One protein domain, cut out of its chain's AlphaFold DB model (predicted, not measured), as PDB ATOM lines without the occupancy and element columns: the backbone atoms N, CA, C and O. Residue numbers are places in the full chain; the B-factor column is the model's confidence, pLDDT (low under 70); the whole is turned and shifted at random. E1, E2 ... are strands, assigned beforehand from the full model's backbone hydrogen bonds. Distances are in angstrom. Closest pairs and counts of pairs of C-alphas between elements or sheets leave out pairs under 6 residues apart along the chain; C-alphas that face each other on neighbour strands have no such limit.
ATOM      1  N   THR A  14     -25.060  -6.372  26.079       96.56
ATOM      2  CA  THR A  14     -25.803  -6.934  24.948       96.56
ATOM      3  C   THR A  14     -26.275  -5.808  24.040       96.56
ATOM      4  O   THR A  14     -26.874  -4.842  24.514       96.56
ATOM      5  N   THR A  15     -26.029  -5.949  22.740       96.81
ATOM      6  CA  THR A  15     -26.495  -5.018  21.708       96.81
ATOM      7  C   THR A  15     -27.734  -5.581  21.026       96.81
ATOM      8  O   THR A  15     -27.707  -6.692  20.500       96.81
ATOM      9  N   TYR A  16     -28.804  -4.795  20.998       96.81
ATOM     10  CA  TYR A  16     -30.036  -5.094  20.281       96.81
ATOM     11  C   TYR A  16     -30.177  -4.122  19.113       96.81
ATOM     12  O   TYR A  16     -30.305  -2.916  19.318       96.81
ATOM     13  N   GLN A  17     -30.143  -4.660  17.899       97.12
ATOM     14  CA  GLN A  17     -30.350  -3.910  16.661       97.12
ATOM     15  C   GLN A  17     -31.848  -3.674  16.433       97.12
ATOM     16  O   GLN A  17     -32.686  -4.462  16.878       97.12
ATOM     17  N   SER A  18     -32.179  -2.586  15.748       96.44
ATOM     18  CA  SER A  18     -33.533  -2.202  15.365       96.44
ATOM     19  C   SER A  18     -33.501  -1.634  13.952       96.44
ATOM     20  O   SER A  18     -33.154  -0.472  13.734       96.44
ATOM     21  N   SER A  19     -33.871  -2.459  12.978       95.12
ATOM     22  CA  SER A  19     -33.940  -2.083  11.558       95.12
ATOM     23  C   SER A  19     -35.265  -1.420  11.168       95.12
ATOM     24  O   SER A  19     -35.373  -0.798  10.112       95.12
ATOM     25  N   THR A  20     -36.287  -1.527  12.021       95.06
ATOM     26  CA  THR A  20     -37.625  -0.976  11.773       95.06
ATOM     27  C   THR A  20     -38.142  -0.208  12.981       95.06
ATOM     28  O   THR A  20     -37.643  -0.335  14.096       95.06
ATOM     29  N   GLY A  21     -39.138   0.641  12.762       93.31
ATOM     30  CA  GLY A  21     -39.671   1.487  13.813       93.31
ATOM     31  C   GLY A  21     -40.836   2.325  13.330       93.31
ATOM     32  O   GLY A  21     -41.116   2.423  12.133       93.31
ATOM     33  N   THR A  22     -41.508   2.954  14.279       92.44
ATOM     34  CA  THR A  22     -42.647   3.833  14.036       92.44
ATOM     35  C   THR A  22     -42.401   5.202  14.644       92.44
ATOM     36  O   THR A  22     -41.610   5.381  15.574       92.44
ATOM     37  N   VAL A  23     -43.080   6.201  14.089       88.69
ATOM     38  CA  VAL A  23     -43.090   7.561  14.617       88.69
ATOM     39  C   VAL A  23     -44.537   7.935  14.890       88.69
ATOM     40  O   VAL A  23     -45.373   7.897  13.989       88.69
ATOM     41  N   SER A  24     -44.837   8.278  16.140       86.38
ATOM     42  CA  SER A  24     -46.172   8.746  16.524       86.38
ATOM     43  C   SER A  24     -46.440  10.166  15.999       86.38
ATOM     44  O   SER A  24     -45.492  10.909  15.730       86.38
ATOM     45  N   PRO A  25     -47.710  10.618  15.933       78.75
ATOM     46  CA  PRO A  25     -48.040  11.997  15.550       78.75
ATOM     47  C   PRO A  25     -47.334  13.079  16.391       78.75
ATOM     48  O   PRO A  25     -47.106  14.183  15.905       78.75
ATOM     49  N   GLY A  26     -46.945  12.761  17.633       77.00
ATOM     50  CA  GLY A  26     -46.161  13.631  18.519       77.00
ATOM     51  C   GLY A  26     -44.639  13.566  18.316       77.00
ATOM     52  O   GLY A  26     -43.891  14.076  19.149       77.00
ATOM     53  N   ASN A  27     -44.155  12.923  17.246       82.69
ATOM     54  CA  ASN A  27     -42.735  12.718  16.938       82.69
ATOM     55  C   ASN A  27     -41.945  11.897  17.981       82.69
ATOM     56  O   ASN A  27     -40.715  12.006  18.045       82.69
ATOM     57  N   ALA A  28     -42.605  11.058  18.786       84.25
ATOM     58  CA  ALA A  28     -41.889  10.000  19.507       84.25
ATOM     59  C   ALA A  28     -41.520   8.877  18.544       84.25
ATOM     60  O   ALA A  28     -42.366   8.434  17.765       84.25
ATOM     61  N   VAL A  29     -40.273   8.422  18.634       88.50
ATOM     62  CA  VAL A  29     -39.754   7.285  17.879       88.50
ATOM     63  C   VAL A  29     -39.892   6.034  18.733       88.50
ATOM     64  O   VAL A  29     -39.502   6.026  19.898       88.50
ATOM     65  N   THR A  30     -40.413   4.969  18.138       93.06
ATOM     66  CA  THR A  30     -40.352   3.616  18.694       93.06
ATOM     67  C   THR A  30     -39.528   2.756  17.750       93.06
ATOM     68  O   THR A  30     -39.926   2.581  16.600       93.06
ATOM     69  N   GLY A  31     -38.382   2.251  18.205       94.38
ATOM     70  CA  GLY A  31     -37.602   1.252  17.471       94.38
ATOM     71  C   GLY A  31     -38.092  -0.153  17.809       94.38
ATOM     72  O   GLY A  31     -38.327  -0.450  18.984       94.38
ATOM     73  N   HIS A  32     -38.274  -1.000  16.800       96.75
ATOM     74  CA  HIS A  32     -38.621  -2.410  16.959       96.75
ATOM     75  C   HIS A  32     -37.347  -3.247  16.865       96.75
ATOM     76  O   HIS A  32     -36.701  -3.283  15.819       96.75
ATOM     77  N   LEU A  33     -36.992  -3.911  17.965       96.44
ATOM     78  CA  LEU A  33     -35.770  -4.706  18.027       96.44
ATOM     79  C   LEU A  33     -35.895  -5.928  17.108       96.44
ATOM     80  O   LEU A  33     -36.914  -6.618  17.136       96.44
ATOM     81  N   ASP A  34     -34.842  -6.235  16.353       95.44
ATOM     82  CA  ASP A  34     -34.862  -7.278  15.316       95.44
ATOM     83  C   ASP A  34     -35.121  -8.683  15.889       95.44
ATOM     84  O   ASP A  34     -35.705  -9.539  15.228       95.44
ATOM     85  N   LEU A  35     -34.727  -8.917  17.145       93.31
ATOM     86  CA  LEU A  35     -34.958 -10.170  17.874       93.31
ATOM     87  C   LEU A  35     -36.255 -10.162  18.705       93.31
ATOM     88  O   LEU A  35     -36.491 -11.079  19.488       93.31
ATOM     89  N   GLY A  36     -37.092  -9.134  18.552       91.38
ATOM     90  CA  GLY A  36     -38.313  -8.929  19.324       91.38
ATOM     91  C   GLY A  36     -38.140  -7.933  20.472       91.38
ATOM     92  O   GLY A  36     -37.067  -7.781  21.052       91.38
ATOM     93  N   GLY A  37     -39.227  -7.236  20.805       95.00
ATOM     94  CA  GLY A  37     -39.211  -6.138  21.767       95.00
ATOM     95  C   GLY A  37     -39.121  -4.762  21.101       95.00
ATOM     96  O   GLY A  37     -39.343  -4.608  19.900       95.00
ATOM     97  N   SER A  38     -38.867  -3.726  21.897       95.62
ATOM     98  CA  SER A  38     -38.822  -2.342  21.417       95.62
ATOM     99  C   SER A  38     -38.095  -1.414  22.382       95.62
ATOM    100  O   SER A  38     -37.923  -1.735  23.557       95.62
ATOM    101  N   PHE A  39     -37.726  -0.229  21.906       92.12
ATOM    102  CA  PHE A  39     -37.414   0.910  22.765       92.12
ATOM    103  C   PHE A  39     -38.184   2.146  22.300       92.12
ATOM    104  O   PHE A  39     -38.504   2.287  21.118       92.12
ATOM    105  N   VAL A  40     -38.443   3.070  23.223       90.19
ATOM    106  CA  VAL A  40     -39.147   4.327  22.947       90.19
ATOM    107  C   VAL A  40     -38.253   5.501  23.298       90.19
ATOM    108  O   VAL A  40     -37.729   5.585  24.409       90.19
ATOM    109  N   SER A  41     -38.095   6.409  22.341       75.00
ATOM    110  CA  SER A  41     -37.306   7.622  22.476       75.00
ATOM    111  C   SER A  41     -38.050   8.774  23.145       75.00
ATOM    112  O   SER A  41     -39.276   8.851  23.051       75.00
ATOM    113  N   PRO A  42     -37.302   9.790  23.613       70.25
ATOM    114  CA  PRO A  42     -37.803  11.148  23.803       70.25
ATOM    115  C   PRO A  42     -38.741  11.647  22.695       70.25
ATOM    116  O   PRO A  42     -38.492  11.437  21.500       70.25
ATOM    117  N   TYR A  43     -39.766  12.396  23.100       70.56
ATOM    118  CA  TYR A  43     -40.575  13.230  22.214       70.56
ATOM    119  C   TYR A  43     -39.785  14.486  21.798       70.56
ATOM    120  O   TYR A  43     -38.965  14.988  22.563       70.56
ATOM    121  N   GLY A  44     -40.056  15.020  20.604       71.00
ATOM    122  CA  GLY A  44     -39.520  16.316  20.154       71.00
ATOM    123  C   GLY A  44     -38.434  16.238  19.078       71.00
ATOM    124  O   GLY A  44     -37.806  15.203  18.875       71.00
ATOM    125  N   PRO A  55     -31.195  22.956  14.237       85.50
ATOM    126  CA  PRO A  55     -30.003  23.033  15.065       85.50
ATOM    127  C   PRO A  55     -29.741  21.693  15.760       85.50
ATOM    128  O   PRO A  55     -30.681  20.980  16.119       85.50
ATOM    129  N   ASP A  56     -28.465  21.400  16.013       88.06
ATOM    130  CA  ASP A  56     -28.069  20.334  16.934       88.06
ATOM    131  C   ASP A  56     -28.775  20.502  18.280       88.06
ATOM    132  O   ASP A  56     -28.941  21.613  18.796       88.06
ATOM    133  N   TRP A  57     -29.208  19.382  18.854       87.44
ATOM    134  CA  TRP A  57     -30.049  19.395  20.040       87.44
ATOM    135  C   TRP A  57     -29.486  18.507  21.137       87.44
ATOM    136  O   TRP A  57     -29.453  17.287  21.008       87.44
ATOM    137  N   THR A  58     -29.119  19.121  22.256       90.75
ATOM    138  CA  THR A  58     -28.813  18.412  23.502       90.75
ATOM    139  C   THR A  58     -30.076  18.286  24.342       90.75
ATOM    140  O   THR A  58     -30.814  19.256  24.531       90.75
ATOM    141  N   PHE A  59     -30.318  17.099  24.887       88.12
ATOM    142  CA  PHE A  59     -31.483  16.813  25.714       88.12
ATOM    143  C   PHE A  59     -31.080  16.159  27.037       88.12
ATOM    144  O   PHE A  59     -30.068  15.468  27.140       88.12
ATOM    145  N   SER A  60     -31.884  16.386  28.074       91.50
ATOM    146  CA  SER A  60     -31.683  15.800  29.400       91.50
ATOM    147  C   SER A  60     -33.018  15.574  30.101       91.50
ATOM    148  O   SER A  60     -33.987  16.276  29.811       91.50
ATOM    149  N   ARG A  61     -33.049  14.609  31.032       90.19
ATOM    150  CA  ARG A  61     -34.233  14.258  31.842       90.19
ATOM    151  C   ARG A  61     -35.434  13.801  31.011       90.19
ATOM    152  O   ARG A  61     -36.579  14.080  31.360       90.19
ATOM    153  N   TYR A  62     -35.169  13.119  29.903       90.56
ATOM    154  CA  TYR A  62     -36.228  12.510  29.113       90.56
ATOM    155  C   TYR A  62     -36.514  11.086  29.570       90.56
ATOM    156  O   TYR A  62     -35.685  10.432  30.212       90.56
ATOM    157  N   THR A  63     -37.697  10.607  29.197       91.38
ATOM    158  CA  THR A  63     -38.056   9.208  29.367       91.38
ATOM    159  C   THR A  63     -37.439   8.357  28.259       91.38
ATOM    160  O   THR A  63     -37.567   8.678  27.077       91.38
ATOM    161  N   LEU A  64     -36.799   7.259  28.653       93.25
ATOM    162  CA  LEU A  64     -36.439   6.134  27.793       93.25
ATOM    163  C   LEU A  64     -37.076   4.885  28.392       93.25
ATOM    164  O   LEU A  64     -36.949   4.643  29.591       93.25
ATOM    165  N   SER A  65     -37.722   4.068  27.572       95.00
ATOM    166  CA  SER A  65     -38.206   2.755  28.001       95.00
ATOM    167  C   SER A  65     -37.870   1.689  26.978       95.00
ATOM    168  O   SER A  65     -37.805   1.987  25.786       95.00
ATOM    169  N   TYR A  66     -37.704   0.448  27.432       96.38
ATOM    170  CA  TYR A  66     -37.527  -0.704  26.555       96.38
ATOM    171  C   TYR A  66     -38.328  -1.923  27.018       96.38
ATOM    172  O   TYR A  66     -38.673  -2.056  28.194       96.38
ATOM    173  N   VAL A  67     -38.541  -2.839  26.077       97.69
ATOM    174  CA  VAL A  67     -38.946  -4.234  26.277       97.69
ATOM    175  C   VAL A  67     -37.959  -5.092  25.483       97.69
ATOM    176  O   VAL A  67     -37.817  -4.884  24.282       97.69
ATOM    177  N   LEU A  68     -37.259  -6.021  26.131       97.12
ATOM    178  CA  LEU A  68     -36.281  -6.919  25.502       97.12
ATOM    179  C   LEU A  68     -36.953  -8.195  24.954       97.12
ATOM    180  O   LEU A  68     -38.067  -8.512  25.379       97.12
ATOM    181  N   PRO A  69     -36.278  -8.982  24.087       96.56
ATOM    182  CA  PRO A  69     -36.815 -10.239  23.548       96.56
ATOM    183  C   PRO A  69     -37.319 -11.231  24.605       96.56
ATOM    184  O   PRO A  69     -38.278 -11.960  24.382       96.56
ATOM    185  N   ASN A  70     -36.683 -11.249  25.778       95.06
ATOM    186  CA  ASN A  70     -37.050 -12.125  26.892       95.06
ATOM    187  C   ASN A  70     -38.186 -11.566  27.777       95.06
ATOM    188  O   ASN A  70     -38.449 -12.118  28.842       95.06
ATOM    189  N   GLY A  71     -38.808 -10.446  27.393       96.50
ATOM    190  CA  GLY A  71     -39.868  -9.778  28.152       96.50
ATOM    191  C   GLY A  71     -39.387  -8.863  29.284       96.50
ATOM    192  O   GLY A  71     -40.214  -8.238  29.941       96.50
ATOM    193  N   THR A  72     -38.074  -8.737  29.516       97.38
ATOM    194  CA  THR A  72     -37.537  -7.790  30.511       97.38
ATOM    195  C   THR A  72     -37.828  -6.358  30.079       97.38
ATOM    196  O   THR A  72     -37.622  -6.008  28.918       97.38
ATOM    197  N   THR A  73     -38.260  -5.512  31.009       97.81
ATOM    198  CA  THR A  73     -38.611  -4.116  30.727       97.81
ATOM    199  C   THR A  73     -37.854  -3.158  31.634       97.81
ATOM    200  O   THR A  73     -37.463  -3.527  32.739       97.81
ATOM    201  N   ALA A  74     -37.668  -1.919  31.191       97.19
ATOM    202  CA  ALA A  74     -37.233  -0.836  32.064       97.19
ATOM    203  C   ALA A  74     -37.788   0.504  31.580       97.19
ATOM    204  O   ALA A  74     -38.085   0.680  30.395       97.19
ATOM    205  N   SER A  75     -37.903   1.458  32.504       96.62
ATOM    206  CA  SER A  75     -38.267   2.843  32.219       96.62
ATOM    207  C   SER A  75     -37.400   3.774  33.059       96.62
ATOM    208  O   SER A  75     -37.291   3.617  34.274       96.62
ATOM    209  N   PHE A  76     -36.771   4.738  32.399       94.75
ATOM    210  CA  PHE A  76     -35.833   5.680  32.992       94.75
ATOM    211  C   PHE A  76     -36.292   7.100  32.694       94.75
ATOM    212  O   PHE A  76     -36.649   7.381  31.558       94.75
ATOM    213  N   ASN A  77     -36.217   8.007  33.671       94.88
ATOM    214  CA  ASN A  77     -36.539   9.436  33.497       94.88
ATOM    215  C   ASN A  77     -35.289  10.337  33.523       94.88
ATOM    216  O   ASN A  77     -35.372  11.551  33.703       94.88
ATOM    217  N   ASN A  78     -34.111   9.731  33.383       95.06
ATOM    218  CA  ASN A  78     -32.807  10.386  33.376       95.06
ATOM    219  C   ASN A  78     -32.091  10.245  32.024       95.06
ATOM    220  O   ASN A  78     -30.883  10.461  31.970       95.06
ATOM    221  N   PHE A  79     -32.805   9.906  30.942       93.75
ATOM    222  CA  PHE A  79     -32.185   9.788  29.626       93.75
ATOM    223  C   PHE A  79     -31.677  11.151  29.153       93.75
ATOM    224  O   PHE A  79     -32.406  12.153  29.165       93.75
ATOM    225  N   ALA A  80     -30.409  11.186  28.762       94.50
ATOM    226  CA  ALA A  80     -29.718  12.387  28.319       94.50
ATOM    227  C   ALA A  80     -28.791  12.069  27.147       94.50
ATOM    228  O   ALA A  80     -28.317  10.942  27.007       94.50
ATOM    229  N   GLY A  81     -28.547  13.059  26.296       94.00
ATOM    230  CA  GLY A  81     -27.800  12.844  25.068       94.00
ATOM    231  C   GLY A  81     -27.900  14.002  24.090       94.00
ATOM    232  O   GLY A  81     -28.225  15.133  24.466       94.00
ATOM    233  N   SER A  82     -27.619  13.709  22.827       92.94
ATOM    234  CA  SER A  82     -27.654  14.678  21.739       92.94
ATOM    235  C   SER A  82     -28.233  14.088  20.456       92.94
ATOM    236  O   SER A  82     -28.197  12.881  20.220       92.94
ATOM    237  N   ALA A  83     -28.788  14.965  19.628       91.75
ATOM    238  CA  ALA A  83     -29.196  14.708  18.259       91.75
ATOM    239  C   ALA A  83     -28.410  15.643  17.332       91.75
ATOM    240  O   ALA A  83     -28.466  16.863  17.493       91.75
ATOM    241  N   ASN A  84     -27.672  15.062  16.388       92.00
ATOM    242  CA  ASN A  84     -26.860  15.772  15.406       92.00
ATOM    243  C   ASN A  84     -27.644  15.942  14.099       92.00
ATOM    244  O   ASN A  84     -27.983  14.956  13.444       92.00
ATOM    245  N   PHE A  85     -27.891  17.191  13.717       89.56
ATOM    246  CA  PHE A  85     -28.658  17.603  12.545       89.56
ATOM    247  C   PHE A  85     -27.793  18.105  11.387       89.56
ATOM    248  O   PHE A  85     -28.332  18.668  10.433       89.56
ATOM    249  N   THR A  86     -26.478  17.849  11.408       89.56
ATOM    250  CA  THR A  86     -25.570  18.143  10.278       89.56
ATOM    251  C   THR A  86     -26.156  17.648   8.954       89.56
ATOM    252  O   THR A  86     -26.065  18.329   7.935       89.56
ATOM    253  N   ASN A  87     -26.819  16.487   8.978       89.56
ATOM    254  CA  ASN A  87     -27.694  16.032   7.906       89.56
ATOM    255  C   ASN A  87     -29.108  15.771   8.445       89.56
ATOM    256  O   ASN A  87     -29.357  14.751   9.082       89.56
ATOM    257  N   GLN A  88     -30.061  16.654   8.133       87.56
ATOM    258  CA  GLN A  88     -31.450  16.507   8.583       87.56
ATOM    259  C   GLN A  88     -32.134  15.224   8.071       87.56
ATOM    260  O   GLN A  88     -33.136  14.810   8.640       87.56
ATOM    261  N   PHE A  89     -31.625  14.584   7.013       89.94
ATOM    262  CA  PHE A  89     -32.163  13.319   6.497       89.94
ATOM    263  C   PHE A  89     -31.527  12.080   7.140       89.94
ATOM    264  O   PHE A  89     -31.936  10.966   6.828       89.94
ATOM    265  N   ASP A  90     -30.550  12.269   8.027       92.06
ATOM    266  CA  ASP A  90     -29.872  11.209   8.770       92.06
ATOM    267  C   ASP A  90     -29.419  11.728  10.145       92.06
ATOM    268  O   ASP A  90     -28.231  11.796  10.464       92.06
ATOM    269  N   VAL A  91     -30.391  12.152  10.956       91.19
ATOM    270  CA  VAL A  91     -30.148  12.723  12.282       91.19
ATOM    271  C   VAL A  91     -29.689  11.617  13.217       91.19
ATOM    272  O   VAL A  91     -30.478  10.749  13.598       91.19
ATOM    273  N   LYS A  92     -28.416  11.660  13.610       92.94
ATOM    274  CA  LYS A  92     -27.833  10.696  14.547       92.94
ATOM    275  C   LYS A  92     -28.134  11.122  15.973       92.94
ATOM    276  O   LYS A  92     -27.821  12.241  16.368       92.94
ATOM    277  N   VAL A  93     -28.714  10.220  16.752       91.81
ATOM    278  CA  VAL A  93     -28.980  10.423  18.172       91.81
ATOM    279  C   VAL A  93     -28.147   9.462  18.981       91.81
ATOM    280  O   VAL A  93     -28.119   8.266  18.696       91.81
ATOM    281  N   GLN A  94     -27.525  10.004  20.015       94.62
ATOM    282  CA  GLN A  94     -26.797   9.245  21.011       94.62
ATOM    283  C   GLN A  94     -27.303   9.652  22.383       94.62
ATOM    284  O   GLN A  94     -27.505  10.838  22.644       94.62
ATOM    285  N   GLY A  95     -27.511   8.691  23.270       94.69
ATOM    286  CA  GLY A  95     -27.886   9.000  24.640       94.69
ATOM    287  C   GLY A  95     -27.704   7.833  25.581       94.69
ATOM    288  O   GLY A  95     -27.546   6.688  25.156       94.69
ATOM    289  N   THR A  96     -27.735   8.132  26.872       96.44
ATOM    290  CA  THR A  96     -27.562   7.151  27.936       96.44
ATOM    291  C   THR A  96     -28.582   7.341  29.048       96.44
ATOM    292  O   THR A  96     -29.095   8.438  29.281       96.44
ATOM    293  N   ALA A  97     -28.895   6.242  29.724       97.00
ATOM    294  CA  ALA A  97     -29.669   6.202  30.957       97.00
ATOM    295  C   ALA A  97     -29.155   5.057  31.832       97.00
ATOM    296  O   ALA A  97     -28.489   4.139  31.354       97.00
ATOM    297  N   SER A  98     -29.478   5.087  33.115       97.38
ATOM    298  CA  SER A  98     -29.199   3.977  34.022       97.38
ATOM    299  C   SER A  98     -30.250   3.901  35.117       97.38
ATOM    300  O   SER A  98     -30.898   4.901  35.447       97.38
ATOM    301  N   GLY A  99     -30.438   2.705  35.662       97.44
ATOM    302  CA  GLY A  99     -31.448   2.420  36.674       97.44
ATOM    303  C   GLY A  99     -31.636   0.922  36.847       97.44
ATOM    304  O   GLY A  99     -30.730   0.154  36.553       97.44
ATOM    305  N   TYR A 100     -32.811   0.506  37.303       97.31
ATOM    306  CA  TYR A 100     -33.131  -0.906  37.506       97.31
ATOM    307  C   TYR A 100     -34.150  -1.385  36.474       97.31
ATOM    308  O   TYR A 100     -35.066  -0.642  36.114       97.31
ATOM    309  N   ASP A 101     -33.984  -2.616  35.996       97.56
ATOM    310  CA  ASP A 101     -34.968  -3.275  35.136       97.56
ATOM    311  C   ASP A 101     -36.035  -4.028  35.953       97.56
ATOM    312  O   ASP A 101     -35.990  -4.092  37.184       97.56
ATOM    313  N   SER A 102     -37.007  -4.630  35.268       97.94
ATOM    314  CA  SER A 102     -38.102  -5.381  35.891       97.94
ATOM    315  C   SER A 102     -37.664  -6.641  36.646       97.94
ATOM    316  O   SER A 102     -38.481  -7.235  37.342       97.94
ATOM    317  N   THR A 103     -36.405  -7.068  36.514       96.69
ATOM    318  CA  THR A 103     -35.818  -8.173  37.291       96.69
ATOM    319  C   THR A 103     -35.108  -7.690  38.559       96.69
ATOM    320  O   THR A 103     -34.667  -8.509  39.362       96.69
ATOM    321  N   GLY A 104     -35.001  -6.371  38.759       96.12
ATOM    322  CA  GLY A 104     -34.258  -5.763  39.862       96.12
ATOM    323  C   GLY A 104     -32.751  -5.662  39.610       96.12
ATOM    324  O   GLY A 104     -32.013  -5.267  40.513       96.12
ATOM    325  N   ALA A 105     -32.276  -5.985  38.402       94.94
ATOM    326  CA  ALA A 105     -30.877  -5.810  38.032       94.94
ATOM    327  C   ALA A 105     -30.598  -4.333  37.735       94.94
ATOM    328  O   ALA A 105     -31.374  -3.680  37.032       94.94
ATOM    329  N   PHE A 106     -29.486  -3.803  38.253       96.25
ATOM    330  CA  PHE A 106     -29.009  -2.492  37.824       96.25
ATOM    331  C   PHE A 106     -28.498  -2.597  36.388       96.25
ATOM    332  O   PHE A 106     -27.760  -3.519  36.053       96.25
ATOM    333  N   VAL A 107     -28.890  -1.651  35.544       97.38
ATOM    334  CA  VAL A 107     -28.526  -1.614  34.136       97.38
ATOM    335  C   VAL A 107     -28.060  -0.220  33.740       97.38
ATOM    336  O   VAL A 107     -28.611   0.796  34.172       97.38
ATOM    337  N   THR A 108     -27.059  -0.176  32.868       97.56
ATOM    338  CA  THR A 108     -26.701   1.020  32.104       97.56
ATOM    339  C   THR A 108     -27.096   0.795  30.658       97.56
ATOM    340  O   THR A 108     -26.857  -0.270  30.095       97.56
ATOM    341  N   VAL A 109     -27.726   1.794  30.059       96.56
ATOM    342  CA  VAL A 109     -28.254   1.734  28.704       96.56
ATOM    343  C   VAL A 109     -27.611   2.833  27.882       96.56
ATOM    344  O   VAL A 109     -27.553   3.982  28.322       96.56
ATOM    345  N   SER A 110     -27.174   2.497  26.673       95.50
ATOM    346  CA  SER A 110     -26.847   3.484  25.649       95.50
ATOM    347  C   SER A 110     -27.654   3.213  24.393       95.50
ATOM    348  O   SER A 110     -27.946   2.067  24.055       95.50
ATOM    349  N   VAL A 111     -28.044   4.281  23.710       92.94
ATOM    350  CA  VAL A 111     -28.818   4.191  22.480       92.94
ATOM    351  C   VAL A 111     -28.114   4.980  21.399       92.94
ATOM    352  O   VAL A 111     -27.717   6.120  21.638       92.94
ATOM    353  N   ASN A 112     -27.984   4.373  20.225       93.62
ATOM    354  CA  ASN A 112     -27.466   5.003  19.019       93.62
ATOM    355  C   ASN A 112     -28.489   4.776  17.909       93.62
ATOM    356  O   ASN A 112     -28.568   3.674  17.384       93.62
ATOM    357  N   TRP A 113     -29.286   5.774  17.539       91.00
ATOM    358  CA  TRP A 113     -30.251   5.608  16.446       91.00
ATOM    359  C   TRP A 113     -30.206   6.749  15.448       91.00
ATOM    360  O   TRP A 113     -29.624   7.804  15.692       91.00
ATOM    361  N   ALA A 114     -30.888   6.544  14.331       92.56
ATOM    362  CA  ALA A 114     -31.056   7.506  13.269       92.56
ATOM    363  C   ALA A 114     -32.533   7.688  12.904       92.56
ATOM    364  O   ALA A 114     -33.339   6.749  12.910       92.56
ATOM    365  N   TRP A 115     -32.883   8.919  12.550       91.81
ATOM    366  CA  TRP A 115     -34.164   9.270  11.949       91.81
ATOM    367  C   TRP A 115     -33.983  10.443  10.979       91.81
ATOM    368  O   TRP A 115     -33.024  11.198  11.076       91.81
ATOM    369  N   ALA A 116     -34.907  10.614  10.041       90.94
ATOM    370  CA  ALA A 116     -34.940  11.755   9.129       90.94
ATOM    371  C   ALA A 116     -35.969  12.792   9.595       90.94
ATOM    372  O   ALA A 116     -37.066  12.431  10.024       90.94
ATOM    373  N   ALA A 117     -35.627  14.073   9.495       89.75
ATOM    374  CA  ALA A 117     -36.492  15.220   9.722       89.75
ATOM    375  C   ALA A 117     -37.065  15.715   8.389       89.75
ATOM    376  O   ALA A 117     -36.324  16.067   7.472       89.75
ATOM    377  N   TYR A 118     -38.389  15.811   8.298       88.62
ATOM    378  CA  TYR A 118     -39.072  16.422   7.162       88.62
ATOM    379  C   TYR A 118     -39.869  17.624   7.643       88.62
ATOM    380  O   TYR A 118     -40.883  17.473   8.320       88.62
ATOM    381  N   CYS A 119     -39.398  18.819   7.307       86.12
ATOM    382  CA  CYS A 119     -40.051  20.074   7.657       86.12
ATOM    383  C   CYS A 119     -40.810  20.632   6.452       86.12
ATOM    384  O   CYS A 119     -40.319  20.560   5.327       86.12
ATOM    385  N   ARG A 120     -42.002  21.199   6.671       83.75
ATOM    386  CA  ARG A 120     -42.774  21.868   5.606       83.75
ATOM    387  C   ARG A 120     -42.404  23.346   5.520       83.75
ATOM    388  O   ARG A 120     -42.157  23.982   6.543       83.75
ATOM    389  N   SER A 121     -42.389  23.889   4.304       78.06
ATOM    390  CA  SER A 121     -42.214  25.323   4.069       78.06
ATOM    391  C   SER A 121     -43.426  26.126   4.570       78.06
ATOM    392  O   SER A 121     -44.539  25.606   4.670       78.06
ATOM    393  N   GLY A 122     -43.206  27.403   4.903       64.56
ATOM    394  CA  GLY A 122     -44.249  28.321   5.379       64.56
ATOM    395  C   GLY A 122     -44.359  28.450   6.904       64.56
ATOM    396  O   GLY A 122     -43.843  27.642   7.679       64.56
ATOM    397  N   ARG A 123     -45.030  29.519   7.353       52.72
ATOM    398  CA  ARG A 123     -45.215  29.836   8.779       52.72
ATOM    399  C   ARG A 123     -46.088  28.752   9.427       52.72
ATOM    400  O   ARG A 123     -47.230  28.571   9.024       52.72
ATOM    401  N   GLY A 124     -45.547  28.025  10.407       60.47
ATOM    402  CA  GLY A 124     -46.257  26.933  11.093       60.47
ATOM    403  C   GLY A 124     -46.190  25.564  10.399       60.47
ATOM    404  O   GLY A 124     -46.888  24.648  10.822       60.47
ATOM    405  N   GLY A 125     -45.347  25.395   9.369       63.72
ATOM    406  CA  GLY A 125     -45.235  24.143   8.608       63.72
ATOM    407  C   GLY A 125     -44.918  22.904   9.460       63.72
ATOM    408  O   GLY A 125     -45.388  21.807   9.153       63.72
ATOM    409  N   GLY A 126     -44.211  23.065  10.579       80.44
ATOM    410  CA  GLY A 126     -43.856  21.963  11.473       80.44
ATOM    411  C   GLY A 126     -42.941  20.929  10.810       80.44
ATOM    412  O   GLY A 126     -42.641  21.000   9.615       80.44
ATOM    413  N   CYS A 127     -42.490  19.964  11.604       85.38
ATOM    414  CA  CYS A 127     -41.590  18.912  11.156       85.38
ATOM    415  C   CYS A 127     -42.095  17.542  11.622       85.38
ATOM    416  O   CYS A 127     -42.715  17.422  12.682       85.38
ATOM    417  N   THR A 128     -41.830  16.511  10.824       88.44
ATOM    418  CA  THR A 128     -42.155  15.113  11.131       88.44
ATOM    419  C   THR A 128     -40.902  14.254  11.077       88.44
ATOM    420  O   THR A 128     -40.070  14.448  10.187       88.44
ATOM    421  N   LYS A 129     -40.768  13.290  11.993       89.44
ATOM    422  CA  LYS A 129     -39.692  12.292  11.929       89.44
ATOM    423  C   LYS A 129     -40.075  11.111  11.035       89.44
ATOM    424  O   LYS A 129     -41.240  10.727  10.963       89.44
ATOM    425  N   LYS A 130     -39.073  10.467  10.446       91.44
ATOM    426  CA  LYS A 130     -39.157   9.111   9.891       91.44
ATOM    427  C   LYS A 130     -38.049   8.265  10.495       91.44
ATOM    428  O   LYS A 130     -36.896   8.685  10.483       91.44
ATOM    429  N   TYR A 131     -38.388   7.095  11.012       92.69
ATOM    430  CA  TYR A 131     -37.391   6.185  11.561       92.69
ATOM    431  C   TYR A 131     -36.461   5.642  10.466       92.69
ATOM    432  O   TYR A 131     -36.920   5.387   9.351       92.69
ATOM    433  N   ILE A 132     -35.174   5.483  10.789       94.88
ATOM    434  CA  ILE A 132     -34.179   4.868   9.898       94.88
ATOM    435  C   ILE A 132     -33.689   3.545  10.488       94.88
ATOM    436  O   ILE A 132     -33.775   2.524   9.819       94.88
ATOM    437  N   GLY A 133     -33.188   3.558  11.722       95.25
ATOM    438  CA  GLY A 133     -32.606   2.378  12.364       95.25
ATOM    439  C   GLY A 133     -31.818   2.744  13.616       95.25
ATOM    440  O   GLY A 133     -31.648   3.929  13.908       95.25
ATOM    441  N   GLY A 134     -31.326   1.761  14.359       94.44
ATOM    442  CA  GLY A 134     -30.433   2.008  15.486       94.44
ATOM    443  C   GLY A 134     -30.295   0.851  16.454       94.44
ATOM    444  O   GLY A 134     -30.881  -0.208  16.265       94.44
ATOM    445  N   ASP A 135     -29.577   1.122  17.536       95.06
ATOM    446  CA  ASP A 135     -29.116   0.136  18.495       95.06
ATOM    447  C   ASP A 135     -29.467   0.549  19.913       95.06
ATOM    448  O   ASP A 135     -29.256   1.698  20.312       95.06
ATOM    449  N   LEU A 136     -29.914  -0.429  20.694       96.12
ATOM    450  CA  LEU A 136     -30.010  -0.369  22.143       96.12
ATOM    451  C   LEU A 136     -28.912  -1.258  22.733       96.12
ATOM    452  O   LEU A 136     -28.940  -2.473  22.558       96.12
ATOM    453  N   ASN A 137     -27.971  -0.682  23.469       97.00
ATOM    454  CA  ASN A 137     -26.996  -1.442  24.246       97.00
ATOM    455  C   ASN A 137     -27.433  -1.464  25.705       97.00
ATOM    456  O   ASN A 137     -27.681  -0.412  26.293       97.00
ATOM    457  N   VAL A 138     -27.506  -2.656  26.291       96.94
ATOM    458  CA  VAL A 138     -27.834  -2.851  27.706       96.94
ATOM    459  C   VAL A 138     -26.666  -3.542  28.382       96.94
ATOM    460  O   VAL A 138     -26.277  -4.641  27.990       96.94
ATOM    461  N   THR A 139     -26.139  -2.902  29.414       97.31
ATOM    462  CA  THR A 139     -25.045  -3.403  30.233       97.31
ATOM    463  C   THR A 139     -25.560  -3.731  31.632       97.31
ATOM    464  O   THR A 139     -26.144  -2.856  32.275       97.31
ATOM    465  N   LYS A 140     -25.338  -4.967  32.091       93.25
ATOM    466  CA  LYS A 140     -25.710  -5.480  33.421       93.25
ATOM    467  C   LYS A 140     -24.473  -5.822  34.237       93.25
ATOM    468  O   LYS A 140     -23.548  -6.421  33.638       93.25
TER     469      LYS A 140
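Overview. This is residues 14 to 44 and 55 to 140 of the 140 residues of an uncharacterized protein of Acidobacteria bacterium (UniProt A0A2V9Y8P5). One antiparallel sheet of nine strands is curled like part of a barrel and folded back on itself, the leaf E1 E9 E8 E7 facing the leaf E5 E4 E3 E2 with E6 as the hinge. The two edges of this flattened barrel come together where E1 runs on into E2, and the far end of the hairpin E8 and E9, with residues 120 to 126, reaches out at one end of the long axis. The printed part has 117 residues with no named helix and nine strands, E1 to E9 in chain order, set across the sheet as E1 E9 E8 E7 E6 E5 E4 E3 E2; the class is all strand. It is compact by its radius of gyration of the C-alphas, 14.3 A, yet elongated in outline, spanning 49 by 26 by 22 A.

Along the chain. The longest strand by residues, E8, covers residues 106 to 119 and measures 39.3 A from first to last C-alpha. E9, residues 127 to 139, measures 33.7 A. E7, residues 91 to 100, measures 28.8 A; E6, residues 73 to 84, 27.7 A; and E5, residues 57 to 67, 26.0 A. The shorter strands are E4, residues 38 to 40, 6.8 A; E3, residues 29 to 32, 9.8 A; E2, residues 20 to 23, 10.5 A; and E1, residues 14 to 18, 13.2 A. E1 begins with C-alpha 14 at (-25.803, -6.934, 24.948), E8 ends with C-alpha 119 at (-40.051, 20.074, 7.657), and E9 ends with C-alpha 139 at (-25.045, -3.403, 30.233).

Arrangement. The sheet is twisted, its C-alphas up to 7.6 A off the best plane, and E1 and E2 are its edge strands. E8 and E9 form a hairpin at 162 degrees; C-alphas 134 and 113 face each other at 3.7 A, and N 135 and O 112 are within hydrogen-bond range at 2.7 A. E8 bends by 52 degrees at residue 116 and E9 by 66 degrees at residue 132. On the other side of E8 is E7, antiparallel at 154 degrees, with N 93 and O 113 at 2.8 A. E6 and E7 stand at 150 degrees, with N 84 and O 92 at 2.8 A. E5 and E6, at 147 degrees, have N 76 and O 64 at 2.8 A; E5 bends by 78 degrees at residue 61 and E6 by 79 degrees at residue 77. The strands E5 E6 E7 E8 E9 are a meander, each the antiparallel neighbour of the one before, and so are E2 E3 E4. E4 is the neighbour of E5, with N 67 and O 38 at 2.8 A; E3 of E4, with N 31 and O 39 at 2.9 A; and E2 of E3, with N 22 and O 30 at 2.8 A. E1 is the neighbour of E9, antiparallel at 161 degrees, with N 16 and O 136 at 2.8 A. E1 runs on into E2 across a break of one residue, at 67 degrees. Between the leaves, the closest C-alphas of E2 and E9 are those of Gly 21 and Tyr 131, 5.7 A apart. E5 and E9 are apart, for instance.

Size, cuts and confidence. The C-alphas of Gly 104 and Gly 122, the two farthest apart, are 49.5 A from each other. Residues 45 to 54 are not printed, and C-alphas 44 and 55 are 12.7 A apart across this cut, in the link from E4 to E5. Of the links that are printed whole, none is long. The mean pLDDT of the printed part is 90.9; residues 122 to 125, between E8 and E9, are under 70. Lys 140 is the chain's last residue.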